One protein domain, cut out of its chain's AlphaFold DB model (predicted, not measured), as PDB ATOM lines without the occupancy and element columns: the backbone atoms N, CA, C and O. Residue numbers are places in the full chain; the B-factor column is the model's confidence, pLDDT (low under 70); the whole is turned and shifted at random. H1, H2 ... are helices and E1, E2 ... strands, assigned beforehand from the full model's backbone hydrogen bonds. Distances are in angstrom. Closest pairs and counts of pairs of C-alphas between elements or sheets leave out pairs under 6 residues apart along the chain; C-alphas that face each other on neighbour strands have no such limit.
ATOM      1  N   GLU A  37     125.763 301.828 244.972       89.38
ATOM      2  CA  GLU A  37     126.080 300.669 245.825       89.38
ATOM      3  C   GLU A  37     125.248 300.732 247.109       89.38
ATOM      4  O   GLU A  37     124.974 301.812 247.638       89.38
ATOM      5  N   LEU A  38     124.743 299.595 247.481       88.50
ATOM      6  CA  LEU A  38     124.176 299.460 248.833       88.50
ATOM      7  C   LEU A  38     125.122 298.623 249.704       88.50
ATOM      8  O   LEU A  38     125.362 297.443 249.434       88.50
ATOM      9  N   ARG A  39     125.657 299.367 250.794       85.81
ATOM     10  CA  ARG A  39     126.701 298.726 251.621       85.81
ATOM     11  C   ARG A  39     126.359 298.890 253.101       85.81
ATOM     12  O   ARG A  39     125.471 299.662 253.466       85.81
ATOM     13  N   ASN A  40     127.212 298.053 253.765       81.38
ATOM     14  CA  ASN A  40     127.163 298.192 255.239       81.38
ATOM     15  C   ASN A  40     128.585 298.261 255.803       81.38
ATOM     16  O   ASN A  40     129.453 297.463 255.448       81.38
ATOM     17  N   ASP A  41     128.916 299.240 256.689       74.81
ATOM     18  CA  ASP A  41     130.299 299.504 257.153       74.81
ATOM     19  C   ASP A  41     130.538 298.806 258.495       74.81
ATOM     20  O   ASP A  41     131.675 298.762 258.969       74.81
ATOM     21  N   GLU A  42     129.628 298.027 259.103       72.44
ATOM     22  CA  GLU A  42     129.919 297.494 260.452       72.44
ATOM     23  C   GLU A  42     129.922 295.959 260.390       72.44
ATOM     24  O   GLU A  42     129.109 295.343 259.699       72.44
ATOM     25  N   GLU A  43     131.062 295.358 260.942       60.31
ATOM     26  CA  GLU A  43     131.298 293.898 261.046       60.31
ATOM     27  C   GLU A  43     130.525 293.308 262.229       60.31
ATOM     28  O   GLU A  43     130.254 292.105 262.246       60.31
ATOM     29  N   CYS A  44     129.391 293.997 262.692       50.94
ATOM     30  CA  CYS A  44     129.067 293.345 263.991       50.94
ATOM     31  C   CYS A  44     127.547 293.272 264.137       50.94
ATOM     32  O   CYS A  44     126.836 294.262 263.952       50.94
ATOM     33  N   CYS A  45     126.958 292.127 263.418       54.78
ATOM     34  CA  CYS A  45     125.687 291.570 263.927       54.78
ATOM     35  C   CYS A  45     125.007 290.767 262.808       54.78
ATOM     36  O   CYS A  45     125.295 290.956 261.625       54.78
ATOM     37  N   GLN A  46     124.678 289.448 263.028       63.34
ATOM     38  CA  GLN A  46     123.796 288.472 262.344       63.34
ATOM     39  C   GLN A  46     122.625 289.166 261.641       63.34
ATOM     40  O   GLN A  46     121.622 288.526 261.320       63.34
ATOM     41  N   GLN A  47     122.753 290.582 261.193       71.44
ATOM     42  CA  GLN A  47     121.603 291.240 260.544       71.44
ATOM     43  C   GLN A  47     121.729 291.111 259.019       71.44
ATOM     44  O   GLN A  47     122.832 291.075 258.470       71.44
ATOM     45  N   PHE A  48     120.596 290.840 258.349       74.94
ATOM     46  CA  PHE A  48     120.575 290.686 256.881       74.94
ATOM     47  C   PHE A  48     119.206 291.102 256.346       74.94
ATOM     48  O   PHE A  48     118.274 291.350 257.115       74.94
ATOM     49  N   PHE A  49     119.213 291.430 255.073       75.62
ATOM     50  CA  PHE A  49     117.884 291.485 254.426       75.62
ATOM     51  C   PHE A  49     117.912 290.638 253.151       75.62
ATOM     52  O   PHE A  49     118.977 290.230 252.681       75.62
ATOM     53  N   THR A  50     116.656 290.271 252.787       78.62
ATOM     54  CA  THR A  50     116.572 289.331 251.643       78.62
ATOM     55  C   THR A  50     116.144 290.087 250.376       78.62
ATOM     56  O   THR A  50     115.294 290.980 250.422       78.62
ATOM     57  N   VAL A  51     116.906 289.660 249.350       78.12
ATOM     58  CA  VAL A  51     116.528 290.275 248.060       78.12
ATOM     59  C   VAL A  51     116.112 289.151 247.107       78.12
ATOM     60  O   VAL A  51     116.609 288.026 247.189       78.12
ATOM     61  N   PHE A  52     115.181 289.565 246.303       76.88
ATOM     62  CA  PHE A  52     114.783 288.585 245.272       76.88
ATOM     63  C   PHE A  52     115.797 288.591 244.122       76.88
ATOM     64  O   PHE A  52     116.278 289.644 243.699       76.88
ATOM     65  N   CYS A  53     116.194 287.232 243.725       71.56
ATOM     66  CA  CYS A  53     117.132 287.130 242.597       71.56
ATOM     67  C   CYS A  53     116.525 286.258 241.496       71.56
ATOM     68  O   CYS A  53     115.647 285.432 241.750       71.56
ATOM     69  N   LYS A  54     117.154 286.457 240.217       64.38
ATOM     70  CA  LYS A  54     116.764 285.580 239.093       64.38
ATOM     71  C   LYS A  54     118.008 284.911 238.498       64.38
ATOM     72  O   LYS A  54     119.096 285.491 238.481       64.38
ATOM     73  N   PRO A  55     117.674 283.664 238.059       52.00
ATOM     74  CA  PRO A  55     118.782 282.934 237.427       52.00
ATOM     75  C   PRO A  55     118.942 283.302 235.945       52.00
ATOM     76  O   PRO A  55     118.000 283.194 235.157       52.00
ATOM     77  N   SER A  56     119.090 284.661 235.518       55.03
ATOM     78  CA  SER A  56     119.255 284.778 234.050       55.03
ATOM     79  C   SER A  56     120.281 285.874 233.745       55.03
ATOM     80  O   SER A  56     120.357 286.891 234.438       55.03
ATOM     81  N   PRO A  57     121.191 285.672 232.696       44.81
ATOM     82  CA  PRO A  57     122.249 286.617 232.298       44.81
ATOM     83  C   PRO A  57     121.676 287.838 231.567       44.81
ATOM     84  O   PRO A  57     120.779 287.715 230.730       44.81
ATOM     85  N   VAL A  58     121.378 288.944 232.268       39.56
ATOM     86  CA  VAL A  58     121.071 290.200 231.539       39.56
ATOM     87  C   VAL A  58     122.377 290.783 230.981       39.56
ATOM     88  O   VAL A  58     123.421 290.764 231.637       39.56
ATOM     89  N   ARG A  59     122.568 290.565 229.579       47.47
ATOM     90  CA  ARG A  59     123.622 291.383 228.927       47.47
ATOM     91  C   ARG A  59     123.023 292.688 228.386       47.47
ATOM     92  O   ARG A  59     121.958 292.693 227.765       47.47
ATOM     93  N   PRO A  60     123.937 293.847 228.248       40.72
ATOM     94  CA  PRO A  60     125.016 294.170 229.207       40.72
ATOM     95  C   PRO A  60     124.590 295.263 230.191       40.72
ATOM     96  O   PRO A  60     123.696 296.063 229.906       40.72
ATOM     97  N   ALA A  61     124.648 294.967 231.644       40.81
ATOM     98  CA  ALA A  61     125.616 295.245 232.733       40.81
ATOM     99  C   ALA A  61     124.853 295.524 234.034       40.81
ATOM    100  O   ALA A  61     124.307 296.612 234.238       40.81
ATOM    101  N   VAL A  62     124.215 294.503 234.743       38.25
ATOM    102  CA  VAL A  62     124.344 294.684 236.212       38.25
ATOM    103  C   VAL A  62     125.415 293.715 236.730       38.25
ATOM    104  O   VAL A  62     125.433 292.533 236.380       38.25
ATOM    105  N   LYS A  63     126.676 294.146 236.655       41.41
ATOM    106  CA  LYS A  63     127.711 293.350 237.362       41.41
ATOM    107  C   LYS A  63     127.424 293.296 238.869       41.41
ATOM    108  O   LYS A  63     127.067 294.298 239.489       41.41
ATOM    109  N   PHE A  64     126.926 292.146 239.238       43.16
ATOM    110  CA  PHE A  64     126.797 291.918 240.693       43.16
ATOM    111  C   PHE A  64     128.162 291.539 241.278       43.16
ATOM    112  O   PHE A  64     128.913 290.753 240.696       43.16
ATOM    113  N   PHE A  65     128.607 292.430 242.124       46.69
ATOM    114  CA  PHE A  65     129.889 292.093 242.784       46.69
ATOM    115  C   PHE A  65     129.640 291.871 244.279       46.69
ATOM    116  O   PHE A  65     128.785 292.519 244.888       46.69
ATOM    117  N   LEU A  66     129.944 290.583 244.723       45.44
ATOM    118  CA  LEU A  66     129.978 290.411 246.195       45.44
ATOM    119  C   LEU A  66     131.322 290.885 246.762       45.44
ATOM    120  O   LEU A  66     132.378 290.679 246.160       45.44
ATOM    121  N   GLN A  67     131.186 291.784 247.699       40.72
ATOM    122  CA  GLN A  67     132.398 292.372 248.311       40.72
ATOM    123  C   GLN A  67     133.206 291.280 249.033       40.72
ATOM    124  O   GLN A  67     132.651 290.433 249.736       40.72
ATOM    125  N   SER A  68     134.470 291.037 248.531       45.06
ATOM    126  CA  SER A  68     135.406 290.177 249.289       45.06
ATOM    127  C   SER A  68     135.651 290.723 250.699       45.06
ATOM    128  O   SER A  68     135.048 291.720 251.104       45.06
ATOM    129  N   LYS A  69     136.250 290.009 251.613       42.16
ATOM    130  CA  LYS A  69     136.682 290.419 252.974       42.16
ATOM    131  C   LYS A  69     137.540 291.685 252.928       42.16
ATOM    132  O   LYS A  69     137.582 292.433 253.908       42.16
ATOM    133  N   ASP A  70     138.005 292.069 251.707       48.47
ATOM    134  CA  ASP A  70     138.602 293.405 251.496       48.47
ATOM    135  C   ASP A  70     137.555 294.402 250.964       48.47
ATOM    136  O   ASP A  70     136.960 294.200 249.904       48.47
ATOM    137  N   PRO A  71     137.212 295.525 251.670       48.78
ATOM    138  CA  PRO A  71     136.130 296.466 251.385       48.78
ATOM    139  C   PRO A  71     136.341 297.196 250.041       48.78
ATOM    140  O   PRO A  71     135.383 297.722 249.470       48.78
ATOM    141  N   ASP A  72     137.562 297.011 249.396       51.34
ATOM    142  CA  ASP A  72     137.811 297.721 248.121       51.34
ATOM    143  C   ASP A  72     137.899 296.722 246.964       51.34
ATOM    144  O   ASP A  72     138.188 297.114 245.831       51.34
ATOM    145  N   VAL A  73     137.649 295.463 247.233       50.97
ATOM    146  CA  VAL A  73     137.740 294.477 246.132       50.97
ATOM    147  C   VAL A  73     136.342 293.894 245.885       50.97
ATOM    148  O   VAL A  73     135.642 293.486 246.815       50.97
ATOM    149  N   TRP A  74     135.855 294.090 244.693       55.00
ATOM    150  CA  TRP A  74     134.571 293.491 244.262       55.00
ATOM    151  C   TRP A  74     134.846 292.208 243.466       55.00
ATOM    152  O   TRP A  74     135.714 292.170 242.590       55.00
ATOM    153  N   VAL A  75     134.495 291.052 244.109       48.91
ATOM    154  CA  VAL A  75     134.765 289.802 243.358       48.91
ATOM    155  C   VAL A  75     133.479 289.368 242.639       48.91
ATOM    156  O   VAL A  75     132.393 289.348 243.222       48.91
ATOM    157  N   ALA A  76     133.433 289.452 241.307       45.38
ATOM    158  CA  ALA A  76     132.347 288.769 240.553       45.38
ATOM    159  C   ALA A  76     132.272 287.289 240.948       45.38
ATOM    160  O   ALA A  76     133.289 286.599 241.048       45.38
ATOM    161  N   LYS A  77     131.596 286.879 242.084       40.28
ATOM    162  CA  LYS A  77     131.662 285.426 242.395       40.28
ATOM    163  C   LYS A  77     130.972 284.611 241.300       40.28
ATOM    164  O   LYS A  77     129.821 284.866 240.937       40.28
ATOM    165  N   ALA A  78     131.603 284.273 240.220       38.19
ATOM    166  CA  ALA A  78     131.109 283.044 239.554       38.19
ATOM    167  C   ALA A  78     131.116 281.858 240.533       38.19
ATOM    168  O   ALA A  78     132.061 281.667 241.302       38.19
ATOM    169  N   ILE A  79     130.145 281.665 241.420       33.84
ATOM    170  CA  ILE A  79     130.074 280.437 242.240       33.84
ATOM    171  C   ILE A  79     130.579 279.240 241.410       33.84
ATOM    172  O   ILE A  79     130.111 278.991 240.297       33.84
ATOM    173  N   PRO A  80     131.720 278.710 241.688       33.53
ATOM    174  CA  PRO A  80     132.528 277.660 241.043       33.53
ATOM    175  C   PRO A  80     131.805 276.306 241.039       33.53
ATOM    176  O   PRO A  80     132.005 275.513 240.114       33.53
ATOM    177  N   GLU A  81     130.340 276.273 241.218       34.66
ATOM    178  CA  GLU A  81     129.799 274.905 241.024       34.66
ATOM    179  C   GLU A  81     128.444 274.977 240.320       34.66
ATOM    180  O   GLU A  81     127.898 273.943 239.934       34.66
ATOM    181  N   ASP A  82     128.245 276.039 239.468       31.62
ATOM    182  CA  ASP A  82     127.072 276.033 238.568       31.62
ATOM    183  C   ASP A  82     127.206 277.200 237.573       31.62
ATOM    184  O   ASP A  82     126.953 278.359 237.911       31.62
ATOM    185  N   PRO A  83     127.991 277.177 236.588       37.06
ATOM    186  CA  PRO A  83     128.182 278.165 235.510       37.06
ATOM    187  C   PRO A  83     126.863 278.493 234.799       37.06
ATOM    188  O   PRO A  83     126.805 279.465 234.042       37.06
ATOM    189  N   GLU A  84     125.665 278.060 235.467       38.47
ATOM    190  CA  GLU A  84     124.397 278.413 234.795       38.47
ATOM    191  C   GLU A  84     123.539 279.282 235.717       38.47
ATOM    192  O   GLU A  84     122.561 279.879 235.263       38.47
ATOM    193  N   LEU A  85     124.024 280.524 236.186       40.34
ATOM    194  CA  LEU A  85     123.061 281.650 236.288       40.34
ATOM    195  C   LEU A  85     123.637 282.717 237.219       40.34
ATOM    196  O   LEU A  85     123.977 282.445 238.373       40.34
ATOM    197  N   SER A  86     124.614 283.561 236.857       49.84
ATOM    198  CA  SER A  86     124.897 284.847 237.535       49.84
ATOM    199  C   SER A  86     123.615 285.483 238.091       49.84
ATOM    200  O   SER A  86     122.574 285.512 237.430       49.84
ATOM    201  N   GLU A  87     123.166 285.070 239.236       59.19
ATOM    202  CA  GLU A  87     121.964 285.588 239.927       59.19
ATOM    203  C   GLU A  87     121.980 287.122 239.962       59.19
ATOM    204  O   GLU A  87     123.008 287.745 240.238       59.19
ATOM    205  N   ILE A  88     120.865 287.778 239.567       65.44
ATOM    206  CA  ILE A  88     120.794 289.248 239.565       65.44
ATOM    207  C   ILE A  88     119.666 289.683 240.524       65.44
ATOM    208  O   ILE A  88     118.527 289.224 240.418       65.44
ATOM    209  N   PRO A  89     120.147 290.476 241.507       73.88
ATOM    210  CA  PRO A  89     119.070 291.011 242.355       73.88
ATOM    211  C   PRO A  89     118.055 291.830 241.539       73.88
ATOM    212  O   PRO A  89     118.409 292.465 240.542       73.88
ATOM    213  N   LEU A  90     116.816 291.615 241.944       75.94
ATOM    214  CA  LEU A  90     115.794 292.465 241.287       75.94
ATOM    215  C   LEU A  90     115.876 293.883 241.852       75.94
ATOM    216  O   LEU A  90     115.357 294.173 242.933       75.94
ATOM    217  N   TRP A  91     116.692 294.701 241.220       79.94
ATOM    218  CA  TRP A  91     117.069 296.067 241.625       79.94
ATOM    219  C   TRP A  91     116.912 297.008 240.424       79.94
ATOM    220  O   TRP A  91     117.651 296.921 239.440       79.94
ATOM    221  N   SER A  92     115.899 297.985 240.570       79.81
ATOM    222  CA  SER A  92     115.616 298.858 239.409       79.81
ATOM    223  C   SER A  92     115.829 300.333 239.763       79.81
ATOM    224  O   SER A  92     115.742 300.729 240.928       79.81
ATOM    225  N   ILE A  93     116.149 301.087 238.607       84.62
ATOM    226  CA  ILE A  93     116.213 302.559 238.740       84.62
ATOM    227  C   ILE A  93     115.044 303.172 237.959       84.62
ATOM    228  O   ILE A  93     114.819 302.856 236.788       84.62
ATOM    229  N   ALA A  94     114.295 303.925 238.746       86.38
ATOM    230  CA  ALA A  94     113.184 304.649 238.083       86.38
ATOM    231  C   ALA A  94     113.509 306.145 237.956       86.38
ATOM    232  O   ALA A  94     113.922 306.794 238.920       86.38
ATOM    233  N   VAL A  95     113.337 306.565 236.721       88.94
ATOM    234  CA  VAL A  95     113.542 308.014 236.494       88.94
ATOM    235  C   VAL A  95     112.212 308.655 236.073       88.94
ATOM    236  O   VAL A  95     111.638 308.316 235.034       88.94
ATOM    237  N   GLU A  96     111.800 309.556 236.912       92.12
ATOM    238  CA  GLU A  96     110.564 310.300 236.579       92.12
ATOM    239  C   GLU A  96     110.891 311.659 235.941       92.12
ATOM    240  O   GLU A  96     111.735 312.410 236.434       92.12
ATOM    241  N   TYR A  97     110.099 311.944 234.896       93.00
ATOM    242  CA  TYR A  97     110.331 313.228 234.194       93.00
ATOM    243  C   TYR A  97     109.123 314.145 234.405       93.00
ATOM    244  O   TYR A  97     108.019 313.688 234.713       93.00
ATOM    245  N   GLU A  98     109.398 315.494 234.321       95.50
ATOM    246  CA  GLU A  98     108.343 316.494 234.591       95.50
ATOM    247  C   GLU A  98     107.205 316.352 233.577       95.50
ATOM    248  O   GLU A  98     106.036 316.460 233.953       95.50
ATOM    249  N   LYS A  99     107.606 316.097 232.313       94.56
ATOM    250  CA  LYS A  99     106.570 315.907 231.275       94.56
ATOM    251  C   LYS A  99     107.079 314.909 230.225       94.56
ATOM    252  O   LYS A  99     108.286 314.724 230.056       94.56
ATOM    253  N   PRO A 100     106.114 314.303 229.593       90.00
ATOM    254  CA  PRO A 100     106.529 313.411 228.499       90.00
ATOM    255  C   PRO A 100     106.950 314.192 227.249       90.00
ATOM    256  O   PRO A 100     106.654 315.382 227.119       90.00
ATOM    257  N   VAL A 357     107.365 307.947 233.597       83.50
ATOM    258  CA  VAL A 357     108.435 307.308 234.387       83.50
ATOM    259  C   VAL A 357     109.097 306.227 233.524       83.50
ATOM    260  O   VAL A 357     108.423 305.393 232.914       83.50
ATOM    261  N   MET A 358     110.481 306.377 233.580       80.50
ATOM    262  CA  MET A 358     111.252 305.366 232.829       80.50
ATOM    263  C   MET A 358     111.943 304.428 233.826       80.50
ATOM    264  O   MET A 358     112.624 304.870 234.753       80.50
ATOM    265  N   TYR A 359     111.804 303.172 233.540       77.94
ATOM    266  CA  TYR A 359     112.516 302.183 234.378       77.94
ATOM    267  C   TYR A 359     113.709 301.615 233.603       77.94
ATOM    268  O   TYR A 359     113.579 301.170 232.460       77.94
ATOM    269  N   LEU A 360     114.896 301.807 234.235       73.38
ATOM    270  CA  LEU A 360     116.138 301.501 233.492       73.38
ATOM    271  C   LEU A 360     116.428 300.004 233.561       73.38
ATOM    272  O   LEU A 360     117.298 299.512 232.839       73.38
ATOM    273  N   HIS A 361     115.595 299.291 234.334       63.41
ATOM    274  CA  HIS A 361     115.631 297.822 234.325       63.41
ATOM    275  C   HIS A 361     114.204 297.265 234.397       63.41
ATOM    276  O   HIS A 361     113.286 297.933 234.879       63.41
ATOM    277  N   PRO A 362     114.024 296.090 233.782       48.81
ATOM    278  CA  PRO A 362     112.607 295.696 233.784       48.81
ATOM    279  C   PRO A 362     112.078 295.474 235.212       48.81
ATOM    280  O   PRO A 362     112.822 295.060 236.106       48.81
ATOM    281  N   PHE A 363     110.847 296.143 235.580       39.84
ATOM    282  CA  PHE A 363     109.820 295.677 236.535       39.84
ATOM    283  C   PHE A 363     108.856 294.715 235.825       39.84
ATOM    284  O   PHE A 363     108.395 294.977 234.713       39.84
ATOM    285  N   ASP A 364     109.078 293.401 235.856       46.12
ATOM    286  CA  ASP A 364     108.004 292.467 235.454       46.12
ATOM    287  C   ASP A 364     106.847 292.492 236.490       46.12
ATOM    288  O   ASP A 364     107.076 292.469 237.701       46.12
ATOM    289  N   LYS A 365     105.610 292.878 236.281       45.31
ATOM    290  CA  LYS A 365     104.341 292.952 237.012       45.31
ATOM    291  C   LYS A 365     103.698 291.566 237.043       45.31
ATOM    292  O   LYS A 365     103.075 291.205 238.044       45.31
ATOM    293  N   HIS A 366     104.512 290.329 237.293       35.19
ATOM    294  CA  HIS A 366     103.588 289.288 237.789       35.19
ATOM    295  C   HIS A 366     104.046 287.910 237.315       35.19
ATOM    296  O   HIS A 366     103.914 286.935 238.059       35.19
ATOM    297  N   ASP A 367     105.156 287.720 236.482       41.75
ATOM    298  CA  ASP A 367     105.389 286.290 236.149       41.75
ATOM    299  C   ASP A 367     106.822 285.890 236.508       41.75
ATOM    300  O   ASP A 367     107.153 284.703 236.481       41.75
ATOM    301  N   TYR A 368     107.544 286.856 237.288       46.97
ATOM    302  CA  TYR A 368     108.987 286.547 237.448       46.97
ATOM    303  C   TYR A 368     109.254 286.057 238.874       46.97
ATOM    304  O   TYR A 368     110.290 285.439 239.128       46.97
ATOM    305  N   ILE A 369     108.245 286.178 239.794       49.34
ATOM    306  CA  ILE A 369     108.537 285.694 241.157       49.34
ATOM    307  C   ILE A 369     108.271 284.183 241.220       49.34
ATOM    308  O   ILE A 369     108.786 283.503 242.110       49.34
ATOM    309  N   GLN A 370     107.538 283.779 240.225       50.34
ATOM    310  CA  GLN A 370     107.189 282.348 240.385       50.34
ATOM    311  C   GLN A 370     108.433 281.466 240.240       50.34
ATOM    312  O   GLN A 370     108.525 280.429 240.899       50.34
ATOM    313  N   ASN A 371     109.610 282.237 239.728       53.72
ATOM    314  CA  ASN A 371     110.846 281.423 239.658       53.72
ATOM    315  C   ASN A 371     112.008 282.144 240.345       53.72
ATOM    316  O   ASN A 371     113.171 281.900 240.020       53.72
ATOM    317  N   SER A 372     111.603 283.164 241.156       63.19
ATOM    318  CA  SER A 372     112.659 283.949 241.828       63.19
ATOM    319  C   SER A 372     112.972 283.312 243.191       63.19
ATOM    320  O   SER A 372     112.220 282.470 243.686       63.19
ATOM    321  N   TYR A 373     114.225 283.334 243.537       69.19
ATOM    322  CA  TYR A 373     114.585 282.892 244.909       69.19
ATOM    323  C   TYR A 373     115.184 284.062 245.696       69.19
ATOM    324  O   TYR A 373     115.383 285.155 245.160       69.19
ATOM    325  N   THR A 374     115.194 283.904 246.947       74.12
ATOM    326  CA  THR A 374     115.659 285.023 247.797       74.12
ATOM    327  C   THR A 374     117.112 284.776 248.222       74.12
ATOM    328  O   THR A 374     117.568 283.634 248.305       74.12
ATOM    329  N   ARG A 375     117.802 285.917 248.291       74.69
ATOM    330  CA  ARG A 375     119.174 285.871 248.822       74.69
ATOM    331  C   ARG A 375     119.316 286.856 249.989       74.69
ATOM    332  O   ARG A 375     118.783 287.966 249.959       74.69
ATOM    333  N   LYS A 376     120.072 286.275 250.941       76.88
ATOM    334  CA  LYS A 376     120.305 287.166 252.103       76.88
ATOM    335  C   LYS A 376     121.548 288.038 251.862       76.88
ATOM    336  O   LYS A 376     122.573 287.565 251.366       76.88
ATOM    337  N   ILE A 377     121.297 289.272 252.111       76.44
ATOM    338  CA  ILE A 377     122.462 290.182 252.040       76.44
ATOM    339  C   ILE A 377     122.871 290.531 253.477       76.44
ATOM    340  O   ILE A 377     122.157 291.234 254.196       76.44
ATOM    341  N   TYR A 378     124.096 289.923 253.820       72.00
ATOM    342  CA  TYR A 378     124.556 290.079 255.221       72.00
ATOM    343  C   TYR A 378     125.307 291.401 255.401       72.00
ATOM    344  O   TYR A 378     125.715 292.040 254.429       72.00
ATOM    345  N   GLN A 379     125.496 291.716 256.743       65.06
ATOM    346  CA  GLN A 379     126.269 292.879 257.226       65.06
ATOM    347  C   GLN A 379     127.752 292.721 256.865       65.06
ATOM    348  O   GLN A 379     128.287 291.611 256.839       65.06
ATOM    349  N   ASN A 380     128.339 293.472 255.787       61.22
ATOM    350  CA  ASN A 380     129.722 293.526 255.268       61.22
ATOM    351  C   ASN A 380     129.749 293.098 253.796       61.22
ATOM    352  O   ASN A 380     130.826 292.915 253.224       61.22
ATOM    353  N   LEU A 381     128.440 292.768 253.364       69.81
ATOM    354  CA  LEU A 381     128.327 292.565 251.901       69.81
ATOM    355  C   LEU A 381     127.624 293.752 251.242       69.81
ATOM    356  O   LEU A 381     127.098 294.635 251.924       69.81
ATOM    357  N   GLY A 382     127.793 293.916 249.955       73.44
ATOM    358  CA  GLY A 382     127.157 295.066 249.280       73.44
ATOM    359  C   GLY A 382     126.683 294.672 247.877       73.44
ATOM    360  O   GLY A 382     126.946 293.565 247.402       73.44
ATOM    361  N   LEU A 383     125.657 295.469 247.542       79.44
ATOM    362  CA  LEU A 383     125.200 295.340 246.138       79.44
ATOM    363  C   LEU A 383     125.639 296.552 245.315       79.44
ATOM    364  O   LEU A 383     125.734 297.670 245.826       79.44
ATOM    365  N   ARG A 384     126.004 296.193 244.069       80.88
ATOM    366  CA  ARG A 384     126.415 297.313 243.192       80.88
ATOM    367  C   ARG A 384     125.697 297.193 241.844       80.88
ATOM    368  O   ARG A 384     125.520 296.097 241.309       80.88
ATOM    369  N   GLN A 385     125.262 298.404 241.472       79.50
ATOM    370  CA  GLN A 385     124.638 298.473 240.138       79.50
ATOM    371  C   GLN A 385     125.171 299.680 239.363       79.50
ATOM    372  O   GLN A 385     125.449 300.736 239.937       79.50
ATOM    373  N   CYS A 386     125.353 299.441 238.008       77.56
ATOM    374  CA  CYS A 386     125.746 300.575 237.142       77.56
ATOM    375  C   CYS A 386     124.637 300.864 236.124       77.56
ATOM    376  O   CYS A 386     123.950 299.955 235.655       77.56
ATOM    377  N   PHE A 387     124.470 302.197 235.905       78.50
ATOM    378  CA  PHE A 387     123.430 302.505 234.901       78.50
ATOM    379  C   PHE A 387     123.812 303.801 234.175       78.50
ATOM    380  O   PHE A 387     124.749 304.499 234.567       78.50
ATOM    381  N   TYR A 388     123.032 304.022 233.022       80.81
ATOM    382  CA  TYR A 388     123.379 305.184 232.167       80.81
ATOM    383  C   TYR A 388     122.187 306.145 232.102       80.81
ATOM    384  O   TYR A 388     121.034 305.728 231.973       80.81
ATOM    385  N   LEU A 389     122.558 307.428 232.188       83.62
ATOM    386  CA  LEU A 389     121.571 308.493 231.908       83.62
ATOM    387  C   LEU A 389     122.193 309.526 230.966       83.62
ATOM    388  O   LEU A 389     123.325 309.974 231.165       83.62
ATOM    389  N   SER A 390     121.402 309.883 230.008       82.88
ATOM    390  CA  SER A 390     122.002 310.742 228.951       82.88
ATOM    391  C   SER A 390     121.899 312.217 229.349       82.88
ATOM    392  O   SER A 390     122.795 313.001 229.030       82.88
ATOM    393  N   SER A 391     120.749 312.557 229.989       85.44
ATOM    394  CA  SER A 391     120.572 314.004 230.257       85.44
ATOM    395  C   SER A 391     119.750 314.179 231.542       85.44
ATOM    396  O   SER A 391     118.947 313.321 231.912       85.44
ATOM    397  N   SER A 392     120.085 315.381 232.219       90.31
ATOM    398  CA  SER A 392     119.291 315.671 233.443       90.31
ATOM    399  C   SER A 392     118.075 316.533 233.098       90.31
ATOM    400  O   SER A 392     117.259 316.824 233.976       90.31
ATOM    401  N   GLN A 393     117.970 316.855 231.885       91.00
ATOM    402  CA  GLN A 393     116.893 317.787 231.508       91.00
ATOM    403  C   GLN A 393     115.528 317.126 231.773       91.00
ATOM    404  O   GLN A 393     115.256 316.014 231.313       91.00
ATOM    405  N   GLY A 394     114.730 317.875 232.592       91.88
ATOM    406  CA  GLY A 394     113.318 317.457 232.760       91.88
ATOM    407  C   GLY A 394     113.180 316.328 233.790       91.88
ATOM    408  O   GLY A 394     112.078 315.809 233.983       91.88
ATOM    409  N   VAL A 395     114.363 315.987 234.393       94.38
ATOM    410  CA  VAL A 395     114.258 314.908 235.396       94.38
ATOM    411  C   VAL A 395     113.659 315.491 236.687       94.38
ATOM    412  O   VAL A 395     114.154 316.483 237.229       94.38
ATOM    413  N   LYS A 396     112.579 314.840 237.099       94.62
ATOM    414  CA  LYS A 396     111.880 315.290 238.336       94.62
ATOM    415  C   LYS A 396     112.417 314.522 239.549       94.62
ATOM    416  O   LYS A 396     112.691 315.133 240.585       94.62
ATOM    417  N   ASN A 397     112.569 313.227 239.297       94.75
ATOM    418  CA  ASN A 397     112.998 312.405 240.446       94.75
ATOM    419  C   ASN A 397     113.644 311.108 239.936       94.75
ATOM    420  O   ASN A 397     113.300 310.602 238.867       94.75
ATOM    421  N   VAL A 398     114.709 310.704 240.789       93.12
ATOM    422  CA  VAL A 398     115.302 309.378 240.498       93.12
ATOM    423  C   VAL A 398     115.231 308.522 241.765       93.12
ATOM    424  O   VAL A 398     115.623 308.952 242.853       93.12
ATOM    425  N   GLN A 399     114.718 307.210 241.426       92.38
ATOM    426  CA  GLN A 399     114.573 306.339 242.605       92.38
ATOM    427  C   GLN A 399     115.236 304.987 242.322       92.38
ATOM    428  O   GLN A 399     115.239 304.500 241.189       92.38
ATOM    429  N   SER A 400     115.874 304.539 243.452       90.25
ATOM    430  CA  SER A 400     116.338 303.138 243.423       90.25
ATOM    431  C   SER A 400     115.312 302.238 244.116       90.25
ATOM    432  O   SER A 400     114.846 302.531 245.219       90.25
ATOM    433  N   ILE A 401     114.989 301.194 243.376       87.25
ATOM    434  CA  ILE A 401     113.913 300.320 243.894       87.25
ATOM    435  C   ILE A 401     114.480 298.896 243.995       87.25
ATOM    436  O   ILE A 401     114.804 298.262 242.987       87.25
ATOM    437  N   LEU A 402     114.537 298.415 245.231       85.56
ATOM    438  CA  LEU A 402     115.073 297.059 245.456       85.56
ATOM    439  C   LEU A 402     113.975 296.167 246.046       85.56
ATOM    440  O   LEU A 402     113.445 296.434 247.128       85.56
ATOM    441  N   LEU A 403     113.783 295.099 245.266       82.12
ATOM    442  CA  LEU A 403     112.700 294.215 245.738       82.12
ATOM    443  C   LEU A 403     113.229 293.318 246.865       82.12
ATOM    444  O   LEU A 403     114.307 292.730 246.759       82.12
ATOM    445  N   THR A 404     112.383 293.326 247.855       77.75
ATOM    446  CA  THR A 404     112.841 292.545 249.027       77.75
ATOM    447  C   THR A 404     111.651 291.776 249.606       77.75
ATOM    448  O   THR A 404     110.496 292.043 249.267       77.75
ATOM    449  N   ASP A 405     111.966 290.741 250.277       74.31
ATOM    450  CA  ASP A 405     110.889 290.048 251.021       74.31
ATOM    451  C   ASP A 405     110.619 290.729 252.366       74.31
ATOM    452  O   ASP A 405     111.241 291.740 252.701       74.31
ATOM    453  N   ASP A 406     109.534 290.532 253.026       64.88
ATOM    454  CA  ASP A 406     109.039 291.235 254.233       64.88
ATOM    455  C   ASP A 406     109.988 291.022 255.416       64.88
ATOM    456  O   ASP A 406     109.734 291.530 256.510       64.88
ATOM    457  N   GLU A 407     111.212 290.472 255.185       64.31
ATOM    458  CA  GLU A 407     112.047 290.186 256.373       64.31
ATOM    459  C   GLU A 407     113.046 291.323 256.628       64.31
ATOM    460  O   GLU A 407     114.257 291.099 256.683       64.31
ATOM    461  N   LEU A 408     112.543 292.578 256.682       66.50
ATOM    462  CA  LEU A 408     113.501 293.608 257.141       66.50
ATOM    463  C   LEU A 408     113.526 293.663 258.668       66.50
ATOM    464  O   LEU A 408     114.176 294.537 259.246       66.50
ATOM    465  N   LYS A 409     112.823 292.697 259.319       63.75
ATOM    466  CA  LYS A 409     112.601 292.759 260.780       63.75
ATOM    467  C   LYS A 409     113.931 292.640 261.530       63.75
ATOM    468  O   LYS A 409     114.038 293.109 262.664       63.75
ATOM    469  N   ASP A 410     114.937 292.263 260.726       72.38
ATOM    470  CA  ASP A 410     116.218 292.055 261.446       72.38
ATOM    471  C   ASP A 410     117.187 293.200 261.153       72.38
ATOM    472  O   ASP A 410     118.348 293.148 261.566       72.38
ATOM    473  N   MET A 411     116.552 294.336 260.511       79.00
ATOM    474  CA  MET A 411     117.427 295.492 260.226       79.00
ATOM    475  C   MET A 411     117.032 296.651 261.153       79.00
ATOM    476  O   MET A 411     115.892 296.740 261.613       79.00
ATOM    477  N   PRO A 412     118.058 297.513 261.509       84.38
ATOM    478  CA  PRO A 412     117.719 298.675 262.342       84.38
ATOM    479  C   PRO A 412     116.723 299.613 261.638       84.38
ATOM    480  O   PRO A 412     116.873 299.923 260.453       84.38
ATOM    481  N   GLU A 413     115.684 299.943 262.426       84.25
ATOM    482  CA  GLU A 413     114.599 300.776 261.844       84.25
ATOM    483  C   GLU A 413     115.158 302.067 261.236       84.25
ATOM    484  O   GLU A 413     114.683 302.503 260.186       84.25
ATOM    485  N   ASP A 414     116.231 302.569 261.829       86.94
ATOM    486  CA  ASP A 414     116.723 303.863 261.293       86.94
ATOM    487  C   ASP A 414     117.745 303.633 260.168       86.94
ATOM    488  O   ASP A 414     118.337 304.590 259.666       86.94
ATOM    489  N   GLY A 415     117.992 302.286 259.814       86.50
ATOM    490  CA  GLY A 415     118.886 301.993 258.672       86.50
ATOM    491  C   GLY A 415     120.290 301.635 259.171       86.50
ATOM    492  O   GLY A 415     121.071 301.041 258.423       86.50
ATOM    493  N   GLY A 416     120.669 302.042 260.451       87.25
ATOM    494  CA  GLY A 416     121.972 301.680 261.056       87.25
ATOM    495  C   GLY A 416     123.146 302.098 260.167       87.25
ATOM    496  O   GLY A 416     123.232 303.248 259.729       87.25
ATOM    497  N   ALA A 417     124.022 301.109 259.973       86.56
ATOM    498  CA  ALA A 417     125.279 301.453 259.261       86.56
ATOM    499  C   ALA A 417     125.126 301.207 257.754       86.56
ATOM    500  O   ALA A 417     126.108 301.279 257.011       86.56
ATOM    501  N   TRP A 418     123.922 300.978 257.370       87.56
ATOM    502  CA  TRP A 418     123.733 300.807 255.912       87.56
ATOM    503  C   TRP A 418     123.754 302.165 255.194       87.56
ATOM    504  O   TRP A 418     123.283 303.175 255.723       87.56
ATOM    505  N   TYR A 419     124.355 302.067 253.946       90.56
ATOM    506  CA  TYR A 419     124.396 303.338 253.195       90.56
ATOM    507  C   TYR A 419     124.389 303.037 251.698       90.56
ATOM    508  O   TYR A 419     124.716 301.927 251.269       90.56
ATOM    509  N   TYR A 420     123.876 304.080 250.981       91.62
ATOM    510  CA  TYR A 420     124.049 304.044 249.515       91.62
ATOM    511  C   TYR A 420     125.268 304.881 249.104       91.62
ATOM    512  O   TYR A 420     125.503 305.971 249.629       91.62
ATOM    513  N   ASN A 421     126.083 304.258 248.273       92.00
ATOM    514  CA  ASN A 421     127.177 305.003 247.609       92.00
ATOM    515  C   ASN A 421     126.855 305.258 246.129       92.00
ATOM    516  O   ASN A 421     126.715 304.325 245.337       92.00
ATOM    517  N   ILE A 422     126.713 306.561 245.909       92.50
ATOM    518  CA  ILE A 422     126.379 306.925 244.514       92.50
ATOM    519  C   ILE A 422     127.554 307.705 243.910       92.50
ATOM    520  O   ILE A 422     127.849 308.833 244.312       92.50
ATOM    521  N   ASN A 423     128.199 307.048 242.982       90.94
ATOM    522  CA  ASN A 423     129.371 307.657 242.314       90.94
ATOM    523  C   ASN A 423     130.358 308.208 243.344       90.94
ATOM    524  O   ASN A 423     130.881 309.311 243.181       90.94
ATOM    525  N   GLY A 424     130.472 307.425 244.429       89.75
ATOM    526  CA  GLY A 424     131.527 307.777 245.414       89.75
ATOM    527  C   GLY A 424     130.968 308.602 246.580       89.75
ATOM    528  O   GLY A 424     131.700 308.871 247.534       89.75
ATOM    529  N   HIS A 425     129.712 308.955 246.450       93.69
ATOM    530  CA  HIS A 425     129.149 309.757 247.555       93.69
ATOM    531  C   HIS A 425     128.348 308.837 248.491       93.69
ATOM    532  O   HIS A 425     127.307 308.293 248.115       93.69
ATOM    533  N   LYS A 426     128.817 308.920 249.700       93.56
ATOM    534  CA  LYS A 426     128.211 308.007 250.697       93.56
ATOM    535  C   LYS A 426     127.044 308.705 251.414       93.56
ATOM    536  O   LYS A 426     127.169 309.836 251.888       93.56
ATOM    537  N   MET A 427     125.920 307.874 251.463       92.31
ATOM    538  CA  MET A 427     124.727 308.415 252.158       92.31
ATOM    539  C   MET A 427     124.157 307.323 253.075       92.31
ATOM    540  O   MET A 427     123.565 306.345 252.615       92.31
ATOM    541  N   TYR A 428     124.209 307.713 254.354       91.75
ATOM    542  CA  TYR A 428     123.711 306.682 255.300       91.75
ATOM    543  C   TYR A 428     122.181 306.721 255.366       91.75
ATOM    544  O   TYR A 428     121.567 307.790 255.331       91.75
ATOM    545  N   LEU A 429     121.668 305.487 255.484       89.81
ATOM    546  CA  LEU A 429     120.194 305.396 255.509       89.81
ATOM    547  C   LEU A 429     119.645 306.060 256.775       89.81
ATOM    548  O   LEU A 429     118.542 306.610 256.747       89.81
ATOM    549  N   ARG A 430     120.381 306.018 257.890       90.31
ATOM    550  CA  ARG A 430     119.882 306.670 259.127       90.31
ATOM    551  C   ARG A 430     119.746 308.178 258.947       90.31
ATOM    552  O   ARG A 430     118.956 308.809 259.652       90.31
ATOM    553  N   ASP A 431     120.487 308.699 258.032       90.50
ATOM    554  CA  ASP A 431     120.380 310.164 257.828       90.50
ATOM    555  C   ASP A 431     119.304 310.486 256.788       90.50
ATOM    556  O   ASP A 431     118.960 311.655 256.602       90.50
ATOM    557  N   MET A 432     118.815 309.454 256.219       86.44
ATOM    558  CA  MET A 432     117.798 309.680 255.164       86.44
ATOM    559  C   MET A 432     116.430 309.198 255.640       86.44
ATOM    560  O   MET A 432     115.549 308.926 254.822       86.44
ATOM    561  N   GLY A 433     116.334 309.028 257.021       86.56
ATOM    562  CA  GLY A 433     114.978 308.713 257.527       86.56
ATOM    563  C   GLY A 433     114.756 307.199 257.634       86.56
ATOM    564  O   GLY A 433     113.619 306.765 257.831       86.56
ATOM    565  N   GLY A 434     115.909 306.393 257.414       87.19
ATOM    566  CA  GLY A 434     115.853 304.933 257.641       87.19
ATOM    567  C   GLY A 434     115.375 304.210 256.376       87.19
ATOM    568  O   GLY A 434     115.455 304.741 255.266       87.19
ATOM    569  N   TRP A 435     114.926 302.911 256.546       86.06
ATOM    570  CA  TRP A 435     114.446 302.093 255.409       86.06
ATOM    571  C   TRP A 435     113.033 302.542 255.007       86.06
ATOM    572  O   TRP A 435     112.138 302.668 255.846       86.06
ATOM    573  N   ARG A 436     112.951 302.981 253.801       87.25
ATOM    574  CA  ARG A 436     111.582 303.254 253.302       87.25
ATOM    575  C   ARG A 436     111.047 302.024 252.549       87.25
ATOM    576  O   ARG A 436     111.401 301.777 251.394       87.25
ATOM    577  N   VAL A 437     110.155 301.362 253.336       82.88
ATOM    578  CA  VAL A 437     109.619 300.121 252.729       82.88
ATOM    579  C   VAL A 437     108.170 300.384 252.294       82.88
ATOM    580  O   VAL A 437     107.361 300.926 253.052       82.88
ATOM    581  N   GLU A 438     107.995 300.145 251.082       82.19
ATOM    582  CA  GLU A 438     106.602 300.274 250.601       82.19
ATOM    583  C   GLU A 438     106.011 298.886 250.316       82.19
ATOM    584  O   GLU A 438     106.713 297.964 249.895       82.19
ATOM    585  N   GLU A 439     104.689 298.816 250.783       76.38
ATOM    586  CA  GLU A 439     104.022 297.521 250.518       76.38
ATOM    587  C   GLU A 439     103.662 297.394 249.028       76.38
ATOM    588  O   GLU A 439     103.708 298.372 248.278       76.38
ATOM    589  N   ALA A 440     103.491 296.185 248.696       69.06
ATOM    590  CA  ALA A 440     103.119 295.910 247.291       69.06
ATOM    591  C   ALA A 440     102.019 296.869 246.811       69.06
ATOM    592  O   ALA A 440     101.145 297.275 247.581       69.06
ATOM    593  N   ASN A 441     102.258 297.423 245.619       67.00
ATOM    594  CA  ASN A 441     101.173 298.213 244.987       67.00
ATOM    595  C   ASN A 441     100.874 297.705 243.574       67.00
ATOM    596  O   ASN A 441     101.273 296.599 243.206       67.00
ATOM    597  N   GLU A 442      99.976 298.584 242.894       60.84
ATOM    598  CA  GLU A 442      99.465 298.074 241.597       60.84
ATOM    599  C   GLU A 442     100.593 297.954 240.565       60.84
ATOM    600  O   GLU A 442     100.493 297.144 239.641       60.84
ATOM    601  N   VAL A 443     101.645 298.707 240.895       59.03
ATOM    602  CA  VAL A 443     102.747 298.702 239.912       59.03
ATOM    603  C   VAL A 443     103.845 297.732 240.367       59.03
ATOM    604  O   VAL A 443     104.279 296.885 239.582       59.03
ATOM    605  N   ILE A 444     104.116 297.675 241.718       62.16
ATOM    606  CA  ILE A 444     105.182 296.822 242.282       62.16
ATOM    607  C   ILE A 444     104.526 295.875 243.299       62.16
ATOM    608  O   ILE A 444     103.971 296.304 244.313       62.16
ATOM    609  N   ARG A 445     103.977 294.860 243.008       64.75
ATOM    610  CA  ARG A 445     103.085 293.885 243.678       64.75
ATOM    611  C   ARG A 445     103.832 293.180 244.814       64.75
ATOM    612  O   ARG A 445     103.374 292.147 245.307       64.75
ATOM    613  N   GLU A 446     105.117 293.685 245.081       70.62
ATOM    614  CA  GLU A 446     105.854 293.145 246.245       70.62
ATOM    615  C   GLU A 446     106.399 294.285 247.109       70.62
ATOM    616  O   GLU A 446     106.430 295.444 246.689       70.62
ATOM    617  N   SER A 447     106.775 293.816 248.338       76.56
ATOM    618  CA  SER A 447     107.416 294.844 249.192       76.56
ATOM    619  C   SER A 447     108.775 295.266 248.612       76.56
ATOM    620  O   SER A 447     109.501 294.455 248.032       76.56
ATOM    621  N   HIS A 448     109.066 296.477 248.801       82.94
ATOM    622  CA  HIS A 448     110.328 296.948 248.189       82.94
ATOM    623  C   HIS A 448     110.863 298.142 248.985       82.94
ATOM    624  O   HIS A 448     110.126 298.784 249.737       82.94
ATOM    625  N   ILE A 449     112.239 298.204 248.781       86.56
ATOM    626  CA  ILE A 449     112.910 299.365 249.402       86.56
ATOM    627  C   ILE A 449     113.142 300.449 248.341       86.56
ATOM    628  O   ILE A 449     113.562 300.166 247.217       86.56
ATOM    629  N   ILE A 450     112.854 301.701 248.900       89.44
ATOM    630  CA  ILE A 450     113.010 302.808 247.936       89.44
ATOM    631  C   ILE A 450     114.006 303.813 248.528       89.44
ATOM    632  O   ILE A 450     113.970 304.123 249.722       89.44
ATOM    633  N   VAL A 451     114.866 304.155 247.586       90.62
ATOM    634  CA  VAL A 451     115.760 305.261 247.994       90.62
ATOM    635  C   VAL A 451     115.754 306.337 246.902       90.62
ATOM    636  O   VAL A 451     115.927 306.050 245.716       90.62
ATOM    637  N   ASP A 452     115.485 307.602 247.454       93.00
ATOM    638  CA  ASP A 452     115.603 308.713 246.479       93.00
ATOM    639  C   ASP A 452     117.080 309.041 246.213       93.00
ATOM    640  O   ASP A 452     117.879 309.197 247.139       93.00
ATOM    641  N   ILE A 453     117.379 309.016 244.904       92.69
ATOM    642  CA  ILE A 453     118.767 309.378 244.529       92.69
ATOM    643  C   ILE A 453     118.825 310.868 244.163       92.69
ATOM    644  O   ILE A 453     118.148 311.328 243.241       92.69
ATOM    645  N   PRO A 454     119.645 311.542 244.910       92.75
ATOM    646  CA  PRO A 454     119.748 312.969 244.562       92.75
ATOM    647  C   PRO A 454     120.381 313.170 243.174       92.75
ATOM    648  O   PRO A 454     121.466 312.657 242.888       92.75
ATOM    649  N   VAL A 455     119.698 313.948 242.460       92.62
ATOM    650  CA  VAL A 455     120.103 314.102 241.041       92.62
ATOM    651  C   VAL A 455     121.502 314.729 240.971       92.62
ATOM    652  O   VAL A 455     122.253 314.454 240.033       92.62
ATOM    653  N   GLU A 456     121.863 315.519 242.016       93.38
ATOM    654  CA  GLU A 456     123.177 316.216 241.974       93.38
ATOM    655  C   GLU A 456     124.327 315.213 242.131       93.38
ATOM    656  O   GLU A 456     125.478 315.552 241.845       93.38
ATOM    657  N   TYR A 457     123.947 313.981 242.557       93.38
ATOM    658  CA  TYR A 457     125.042 312.997 242.723       93.38
ATOM    659  C   TYR A 457     125.154 312.100 241.492       93.38
ATOM    660  O   TYR A 457     126.013 311.216 241.448       93.38
ATOM    661  N   LEU A 458     124.321 312.404 240.464       92.81
ATOM    662  CA  LEU A 458     124.373 311.552 239.255       92.81
ATOM    663  C   LEU A 458     125.192 312.228 238.154       92.81
ATOM    664  O   LEU A 458     125.333 313.453 238.128       92.81
TER     665      LEU A 458
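What this domain is: This is residues 37 to 100 and 357 to 458 of the 461 residues of a protein of Bacteroidetes bacterium GWF2_42_66 (UniProt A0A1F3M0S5). Little of this domain is regular structure: two four-stranded sheets, E7 E1 E9 E10 and E5 E4 E8 E11, stand partly face to face with strands crossed, and a smaller one, E3 E2 E6, lies across one end. The three sheets are antiparallel, the class mostly strand. The printed part has 166 residues, 64 in named elements: E1 to E10, H1, E11. It is compact, radius of gyration of the C-alphas 15.7 A, spanning 47 by 35 by 29 A.

Where its parts are: E1 is residues 37 to 40, beginning at C-alpha 37 (126.080, 300.669, 245.825). E2 is 48 to 55, 21.0 A; E3 87 to 89; E4 91 to 97, 19.9 A; E5 357 to 359; E6 373 to 378; E7 383 to 387; E8 395 to 403, 23.2 A; E9 418 to 422; E10 425 to 428; H1 429 to 432; E11 448 to 453, ending at C-alpha 453 (118.767, 309.378, 244.529).

How they stand to each other: Within hydrogen-bond range are N 39 and O 419 of E1 and E9, 2.8 A, N 51 and O 375 of E2 and E6, 2.6 A, and N 94 and O 399 of E4 and E8, 2.7 A. E3 runs on into E4 at 41 degrees. H1, too short for an O i to N i+4 pair, only grazes the sheet E7 E1 E9 E10.

The domain as a whole: Residues 101 to 356 are not printed; C-alphas 100 and 357 are 8.7 A apart. Links E2 to E3, E5 to E6, E8 to E9 and H1 to E11 are long. In the model 65 printed residues have pLDDT under 70, among them 54 to 88.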